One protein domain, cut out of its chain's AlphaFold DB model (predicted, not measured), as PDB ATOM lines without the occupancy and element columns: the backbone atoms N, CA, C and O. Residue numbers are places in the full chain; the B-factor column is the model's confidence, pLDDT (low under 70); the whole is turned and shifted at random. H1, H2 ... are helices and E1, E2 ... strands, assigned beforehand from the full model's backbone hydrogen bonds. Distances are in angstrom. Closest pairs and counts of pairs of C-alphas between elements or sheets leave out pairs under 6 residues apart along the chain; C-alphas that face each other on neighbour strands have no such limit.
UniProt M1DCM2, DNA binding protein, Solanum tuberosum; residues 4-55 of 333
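This is residues 4 to 55 of the 333 residues of the protein "DNA binding protein" of Solanum tuberosum (UniProt M1DCM2). A small antiparallel sheet of three strands, E1, E2 and E3, makes one part, and a pair of steeply tilted helices, H1 and H2, makes the other. The two parts meet loosely: H1 only grazes the sheet with residues 4 to 6, and H2 is not on it. The printed part has 52 residues, with two named helices followed by three named strands, the sheet's order being E1, E2, E3; the class is mixed, helices and strands. It is only just compact, close to loose, with a radius of gyration of the C-alphas of 11.6 A, and spans 32 by 27 by 17 A.

H1, residues 4 to 11, begins at C-alpha 4 (-19.967, 25.297, -9.757) and measures 10.6 A from first to last C-alpha. H2, residues 17 to 26, measures 14.2 A. E1 is residues 30 to 32, 6.3 A. E2, residues 35 to 41, measures 19.5 A. E3, residues 48 to 54, measures 20.2 A and ends at C-alpha 54 (-27.694, 37.570, 6.519).

The strands form a meander, each the antiparallel neighbour of the one before. E1 and E2 are a hairpin at 156 degrees, with N 32 and O 35 at 2.9 A, within hydrogen-bond range. E2 and E3 are a hairpin at 159 degrees, with N 38 and O 51 at 2.8 A, within range. The closest C-alphas of H1 and E3, those of Ala 6 and Tyr 50, are 7.3 A apart. H1 and H2 touch, closest at the C-alphas of Arg 7 and Ile 20, 6.6 A, at a steep tilt of 52 degrees, opposite ways. H2 is apart from E2 and E3. In both helices every O i to N i+4 pair is within hydrogen-bond range.

The C-alphas of Gly 15 and Ala 44, the two farthest apart, are 33.0 A from each other. The printed part has no cut and no long link. Its mean pLDDT is 73.2, and residues 26 to 32, 42 to 48 and 54 to 55 are under 70.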
ATOM      1  N   GLN A   4     -19.557  26.685  -9.556       75.12
ATOM      2  CA  GLN A   4     -19.967  25.297  -9.757       75.12
ATOM      3  C   GLN A   4     -20.722  24.763  -8.534       75.12
ATOM      4  O   GLN A   4     -21.799  24.198  -8.683       75.12
ATOM      5  N   GLU A   5     -20.230  25.050  -7.329       80.06
ATOM      6  CA  GLU A   5     -20.901  24.686  -6.074       80.06
ATOM      7  C   GLU A   5     -22.260  25.379  -5.920       80.06
ATOM      8  O   GLU A   5     -23.234  24.738  -5.531       80.06
ATOM      9  N   ALA A   6     -22.355  26.669  -6.264       80.38
ATOM     10  CA  ALA A   6     -23.621  27.408  -6.241       80.38
ATOM     11  C   ALA A   6     -24.645  26.802  -7.215       80.38
ATOM     12  O   ALA A   6     -25.819  26.645  -6.881       80.38
ATOM     13  N   ARG A   7     -24.190  26.417  -8.413       80.19
ATOM     14  CA  ARG A   7     -25.026  25.765  -9.423       80.19
ATOM     15  C   ARG A   7     -25.523  24.401  -8.952       80.19
ATOM     16  O   ARG A   7     -26.704  24.101  -9.115       80.19
ATOM     17  N   ASP A   8     -24.639  23.584  -8.392       82.44
ATOM     18  CA  ASP A   8     -24.976  22.231  -7.952       82.44
ATOM     19  C   ASP A   8     -25.883  22.246  -6.711       82.44
ATOM     20  O   ASP A   8     -26.811  21.442  -6.628       82.44
ATOM     21  N   ALA A   9     -25.723  23.228  -5.817       84.19
ATOM     22  CA  ALA A   9     -26.650  23.462  -4.709       84.19
ATOM     23  C   ALA A   9     -28.044  23.927  -5.183       84.19
ATOM     24  O   ALA A   9     -29.065  23.453  -4.679       84.19
ATOM     25  N   ALA A  10     -28.111  24.819  -6.179       82.25
ATOM     26  CA  ALA A  10     -29.377  25.305  -6.735       82.25
ATOM     27  C   ALA A  10     -30.143  24.217  -7.510       82.25
ATOM     28  O   ALA A  10     -31.371  24.169  -7.455       82.25
ATOM     29  N   ARG A  11     -29.428  23.295  -8.171       85.12
ATOM     30  CA  ARG A  11     -30.011  22.143  -8.888       85.12
ATOM     31  C   ARG A  11     -30.821  21.199  -7.995       85.12
ATOM     32  O   ARG A  11     -31.683  20.496  -8.508       85.12
ATOM     33  N   LEU A  12     -30.574  21.189  -6.684       85.50
ATOM     34  CA  LEU A  12     -31.370  20.408  -5.728       85.50
ATOM     35  C   LEU A  12     -32.805  20.941  -5.576       85.50
ATOM     36  O   LEU A  12     -33.686  20.193  -5.167       85.50
ATOM     37  N   HIS A  13     -33.037  22.214  -5.908       81.81
ATOM     38  CA  HIS A  13     -34.309  22.906  -5.678       81.81
ATOM     39  C   HIS A  13     -34.947  23.436  -6.971       81.81
ATOM     40  O   HIS A  13     -36.159  23.625  -7.024       81.81
ATOM     41  N   ILE A  14     -34.150  23.668  -8.020       79.56
ATOM     42  CA  ILE A  14     -34.587  24.235  -9.299       79.56
ATOM     43  C   ILE A  14     -34.153  23.296 -10.431       79.56
ATOM     44  O   ILE A  14     -32.966  23.050 -10.633       79.56
ATOM     45  N   GLY A  15     -35.122  22.770 -11.188       79.38
ATOM     46  CA  GLY A  15     -34.864  21.839 -12.296       79.38
ATOM     47  C   GLY A  15     -34.400  22.504 -13.598       79.38
ATOM     48  O   GLY A  15     -33.791  21.845 -14.443       79.38
ATOM     49  N   ASP A  16     -34.653  23.805 -13.774       83.50
ATOM     50  CA  ASP A  16     -34.259  24.540 -14.978       83.50
ATOM     51  C   ASP A  16     -32.792  24.984 -14.904       83.50
ATOM     52  O   ASP A  16     -32.421  25.992 -14.296       83.50
ATOM     53  N   THR A  17     -31.937  24.209 -15.565       78.19
ATOM     54  CA  THR A  17     -30.496  24.471 -15.610       78.19
ATOM     55  C   THR A  17     -30.109  25.736 -16.381       78.19
ATOM     56  O   THR A  17     -29.021  26.259 -16.119       78.19
ATOM     57  N   GLY A  18     -30.962  26.213 -17.296       75.25
ATOM     58  CA  GLY A  18     -30.759  27.438 -18.065       75.25
ATOM     59  C   GLY A  18     -31.092  28.674 -17.237       75.25
ATOM     60  O   GLY A  18     -30.318  29.631 -17.230       75.25
ATOM     61  N   LEU A  19     -32.171  28.612 -16.453       78.25
ATOM     62  CA  LEU A  19     -32.530  29.658 -15.496       78.25
ATOM     63  C   LEU A  19     -31.437  29.850 -14.434       78.25
ATOM     64  O   LEU A  19     -31.049  30.980 -14.155       78.25
ATOM     65  N   ILE A  20     -30.882  28.761 -13.891       80.25
ATOM     66  CA  ILE A  20     -29.784  28.833 -12.911       80.25
ATOM     67  C   ILE A  20     -28.548  29.513 -13.517       80.25
ATOM     68  O   ILE A  20     -27.936  30.367 -12.878       80.25
ATOM     69  N   ASP A  21     -28.178  29.164 -14.753       76.38
ATOM     70  CA  ASP A  21     -27.036  29.786 -15.432       76.38
ATOM     71  C   ASP A  21     -27.275  31.263 -15.731       76.38
ATOM     72  O   ASP A  21     -26.359  32.071 -15.562       76.38
ATOM     73  N   TYR A  22     -28.494  31.610 -16.149       77.38
ATOM     74  CA  TYR A  22     -28.894  32.989 -16.377       77.38
ATOM     75  C   TYR A  22     -28.781  33.797 -15.086       77.38
ATOM     76  O   TYR A  22     -28.066  34.793 -15.072       77.38
ATOM     77  N   VAL A  23     -29.381  33.322 -13.989       78.12
ATOM     78  CA  VAL A  23     -29.361  33.989 -12.680       78.12
ATOM     79  C   VAL A  23     -27.936  34.117 -12.145       78.12
ATOM     80  O   VAL A  23     -27.535  35.204 -11.750       78.12
ATOM     81  N   LEU A  24     -27.104  33.072 -12.186       75.88
ATOM     82  CA  LEU A  24     -25.706  33.168 -11.734       75.88
ATOM     83  C   LEU A  24     -24.877  34.152 -12.581       75.88
ATOM     84  O   LEU A  24     -23.921  34.755 -12.078       75.88
ATOM     85  N   LYS A  25     -25.227  34.317 -13.864       74.75
ATOM     86  CA  LYS A  25     -24.575  35.253 -14.788       74.75
ATOM     87  C   LYS A  25     -25.091  36.688 -14.633       74.75
ATOM     88  O   LYS A  25     -24.287  37.608 -14.773       74.75
ATOM     89  N   SER A  26     -26.367  36.884 -14.312       65.56
ATOM     90  CA  SER A  26     -27.008  38.201 -14.205       65.56
ATOM     91  C   SER A  26     -27.014  38.783 -12.789       65.56
ATOM     92  O   SER A  26     -27.081  39.999 -12.639       65.56
ATOM     93  N   THR A  27     -26.878  37.960 -11.747       67.69
ATOM     94  CA  THR A  27     -26.831  38.435 -10.355       67.69
ATOM     95  C   THR A  27     -25.495  39.108 -10.044       67.69
ATOM     96  O   THR A  27     -24.443  38.472  -9.982       67.69
ATOM     97  N   ASN A  28     -25.547  40.422  -9.840       60.09
ATOM     98  CA  ASN A  28     -24.462  41.247  -9.321       60.09
ATOM     99  C   ASN A  28     -24.934  41.866  -8.009       60.09
ATOM    100  O   ASN A  28     -25.841  42.683  -8.046       60.09
ATOM    101  N   ASN A  29     -24.327  41.476  -6.882       59.91
ATOM    102  CA  ASN A  29     -24.521  42.100  -5.564       59.91
ATOM    103  C   ASN A  29     -25.983  42.481  -5.259       59.91
ATOM    104  O   ASN A  29     -26.305  43.652  -5.095       59.91
ATOM    105  N   VAL A  30     -26.865  41.480  -5.212       67.94
ATOM    106  CA  VAL A  30     -28.315  41.680  -5.076       67.94
ATOM    107  C   VAL A  30     -28.741  41.444  -3.630       67.94
ATOM    108  O   VAL A  30     -28.282  40.497  -2.987       67.94
ATOM    109  N   ILE A  31     -29.643  42.285  -3.129       68.00
ATOM    110  CA  ILE A  31     -30.320  42.088  -1.845       68.00
ATOM    111  C   ILE A  31     -31.643  41.372  -2.122       68.00
ATOM    112  O   ILE A  31     -32.467  41.858  -2.893       68.00
ATOM    113  N   ILE A  32     -31.839  40.200  -1.518       69.50
ATOM    114  CA  ILE A  32     -33.072  39.414  -1.636       69.50
ATOM    115  C   ILE A  32     -33.612  39.194  -0.222       69.50
ATOM    116  O   ILE A  32     -33.122  38.345   0.524       69.50
ATOM    117  N   GLY A  33     -34.611  39.989   0.165       71.88
ATOM    118  CA  GLY A  33     -35.125  40.002   1.537       71.88
ATOM    119  C   GLY A  33     -34.046  40.425   2.541       71.88
ATOM    120  O   GLY A  33     -33.350  41.410   2.324       71.88
ATOM    121  N   GLY A  34     -33.887  39.660   3.626       70.12
ATOM    122  CA  GLY A  34     -32.850  39.870   4.646       70.12
ATOM    123  C   GLY A  34     -31.478  39.280   4.301       70.12
ATOM    124  O   GLY A  34     -30.671  39.074   5.199       70.12
ATOM    125  N   TYR A  35     -31.205  38.950   3.036       71.94
ATOM    126  CA  TYR A  35     -29.950  38.324   2.617       71.94
ATOM    127  C   TYR A  35     -29.272  39.142   1.512       71.94
ATOM    128  O   TYR A  35     -29.895  39.495   0.512       71.94
ATOM    129  N   VAL A  36     -27.973  39.400   1.663       76.31
ATOM    130  CA  VAL A  36     -27.121  40.006   0.632       76.31
ATOM    131  C   VAL A  36     -26.370  38.902  -0.100       76.31
ATOM    132  O   VAL A  36     -25.577  38.180   0.505       76.31
ATOM    133  N   VAL A  37     -26.580  38.793  -1.411       76.50
ATOM    134  CA  VAL A  37     -25.847  37.869  -2.280       76.50
ATOM    135  C   VAL A  37     -24.751  38.645  -2.998       76.50
ATOM    136  O   VAL A  37     -25.033  39.402  -3.926       76.50
ATOM    137  N   ARG A  38     -23.492  38.465  -2.591       75.25
ATOM    138  CA  ARG A  38     -22.335  39.108  -3.228       75.25
ATOM    139  C   ARG A  38     -21.655  38.176  -4.218       75.25
ATOM    140  O   ARG A  38     -21.485  36.985  -3.960       75.25
ATOM    141  N   ARG A  39     -21.218  38.752  -5.337       75.50
ATOM    142  CA  ARG A  39     -20.439  38.082  -6.381       75.50
ATOM    143  C   ARG A  39     -19.101  38.793  -6.513       75.50
ATOM    144  O   ARG A  39     -19.055  39.931  -6.969       75.50
ATOM    145  N   ALA A  40     -18.017  38.138  -6.113       71.56
ATOM    146  CA  ALA A  40     -16.685  38.736  -6.123       71.56
ATOM    147  C   ALA A  40     -15.642  37.759  -6.668       71.56
ATOM    148  O   ALA A  40     -15.723  36.550  -6.465       71.56
ATOM    149  N   VAL A  41     -14.637  38.287  -7.364       70.25
ATOM    150  CA  VAL A  41     -13.472  37.499  -7.773       70.25
ATOM    151  C   VAL A  41     -12.486  37.484  -6.615       70.25
ATOM    152  O   VAL A  41     -11.998  38.534  -6.191       70.25
ATOM    153  N   ASN A  42     -12.177  36.294  -6.106       63.34
ATOM    154  CA  ASN A  42     -11.166  36.135  -5.076       63.34
ATOM    155  C   ASN A  42      -9.795  36.509  -5.660       63.34
ATOM    156  O   ASN A  42      -9.328  35.923  -6.639       63.34
ATOM    157  N   ARG A  43      -9.147  37.519  -5.070       58.56
ATOM    158  CA  ARG A  43      -7.890  38.083  -5.587       58.56
ATOM    159  C   ARG A  43      -6.723  37.091  -5.538       58.56
ATOM    160  O   ARG A  43      -5.809  37.222  -6.347       58.56
ATOM    161  N   ALA A  44      -6.765  36.105  -4.639       55.72
ATOM    162  CA  ALA A  44      -5.719  35.097  -4.487       55.72
ATOM    163  C   ALA A  44      -5.895  33.915  -5.452       55.72
ATOM    164  O   ALA A  44      -4.920  33.440  -6.028       55.72
ATOM    165  N   THR A  45      -7.130  33.455  -5.663       63.19
ATOM    166  CA  THR A  45      -7.408  32.266  -6.493       63.19
ATOM    167  C   THR A  45      -7.825  32.612  -7.921       63.19
ATOM    168  O   THR A  45      -7.857  31.730  -8.772       63.19
ATOM    169  N   ARG A  46      -8.148  33.886  -8.203       60.06
ATOM    170  CA  ARG A  46      -8.754  34.369  -9.462       60.06
ATOM    171  C   ARG A  46     -10.072  33.666  -9.819       60.06
ATOM    172  O   ARG A  46     -10.568  33.818 -10.933       60.06
ATOM    173  N   VAL A  47     -10.661  32.931  -8.875       58.69
ATOM    174  CA  VAL A  47     -11.938  32.236  -9.035       58.69
ATOM    175  C   VAL A  47     -13.070  33.159  -8.598       58.69
ATOM    176  O   VAL A  47     -12.948  33.932  -7.647       58.69
ATOM    177  N   LEU A  48     -14.179  33.090  -9.327       63.53
ATOM    178  CA  LEU A  48     -15.387  33.848  -9.041       63.53
ATOM    179  C   LEU A  48     -16.201  33.129  -7.956       63.53
ATOM    180  O   LEU A  48     -16.617  31.978  -8.131       63.53
ATOM    181  N   GLU A  49     -16.395  33.814  -6.834       76.88
ATOM    182  CA  GLU A  49     -17.029  33.293  -5.629       76.88
ATOM    183  C   GLU A  49     -18.333  34.039  -5.321       76.88
ATOM    184  O   GLU A  49     -18.459  35.250  -5.520       76.88
ATOM    185  N   TYR A  50     -19.305  33.281  -4.818       76.88
ATOM    186  CA  TYR A  50     -20.594  33.763  -4.340       76.88
ATOM    187  C   TYR A  50     -20.635  33.645  -2.816       76.88
ATOM    188  O   TYR A  50     -20.286  32.593  -2.259       76.88
ATOM    189  N   THR A  51     -21.056  34.707  -2.138       77.44
ATOM    190  CA  THR A  51     -21.279  34.716  -0.688       77.44
ATOM    191  C   THR A  51     -22.683  35.212  -0.384       77.44
ATOM    192  O   THR A  51     -23.180  36.135  -1.025       77.44
ATOM    193  N   ILE A  52     -23.336  34.566   0.578       78.38
ATOM    194  CA  ILE A  52     -24.651  34.962   1.076       78.38
ATOM    195  C   ILE A  52     -24.446  35.407   2.520       78.38
ATOM    196  O   ILE A  52     -23.923  34.643   3.330       78.38
ATOM    197  N   GLN A  53     -24.816  36.646   2.819       76.00
ATOM    198  CA  GLN A  53     -24.718  37.232   4.148       76.00
ATOM    199  C   GLN A  53     -26.121  37.572   4.645       76.00
ATOM    200  O   GLN A  53     -26.863  38.266   3.956       76.00
ATOM    201  N   GLU A  54     -26.487  37.100   5.832       69.56
ATOM    202  CA  GLU A  54     -27.694  37.570   6.519       69.56
ATOM    203  C   GLU A  54     -27.498  39.024   6.956       69.56
ATOM    204  O   GLU A  54     -26.535  39.330   7.666       69.56
ATOM    205  N   LEU A  55     -28.431  39.908   6.586       58.75
ATOM    206  CA  LEU A  55     -28.718  41.094   7.384       58.75
ATOM    207  C   LEU A  55     -29.273  40.579   8.709       58.75
ATOM    208  O   LEU A  55     -30.476  40.387   8.879       58.75
TER     209      LEU A  55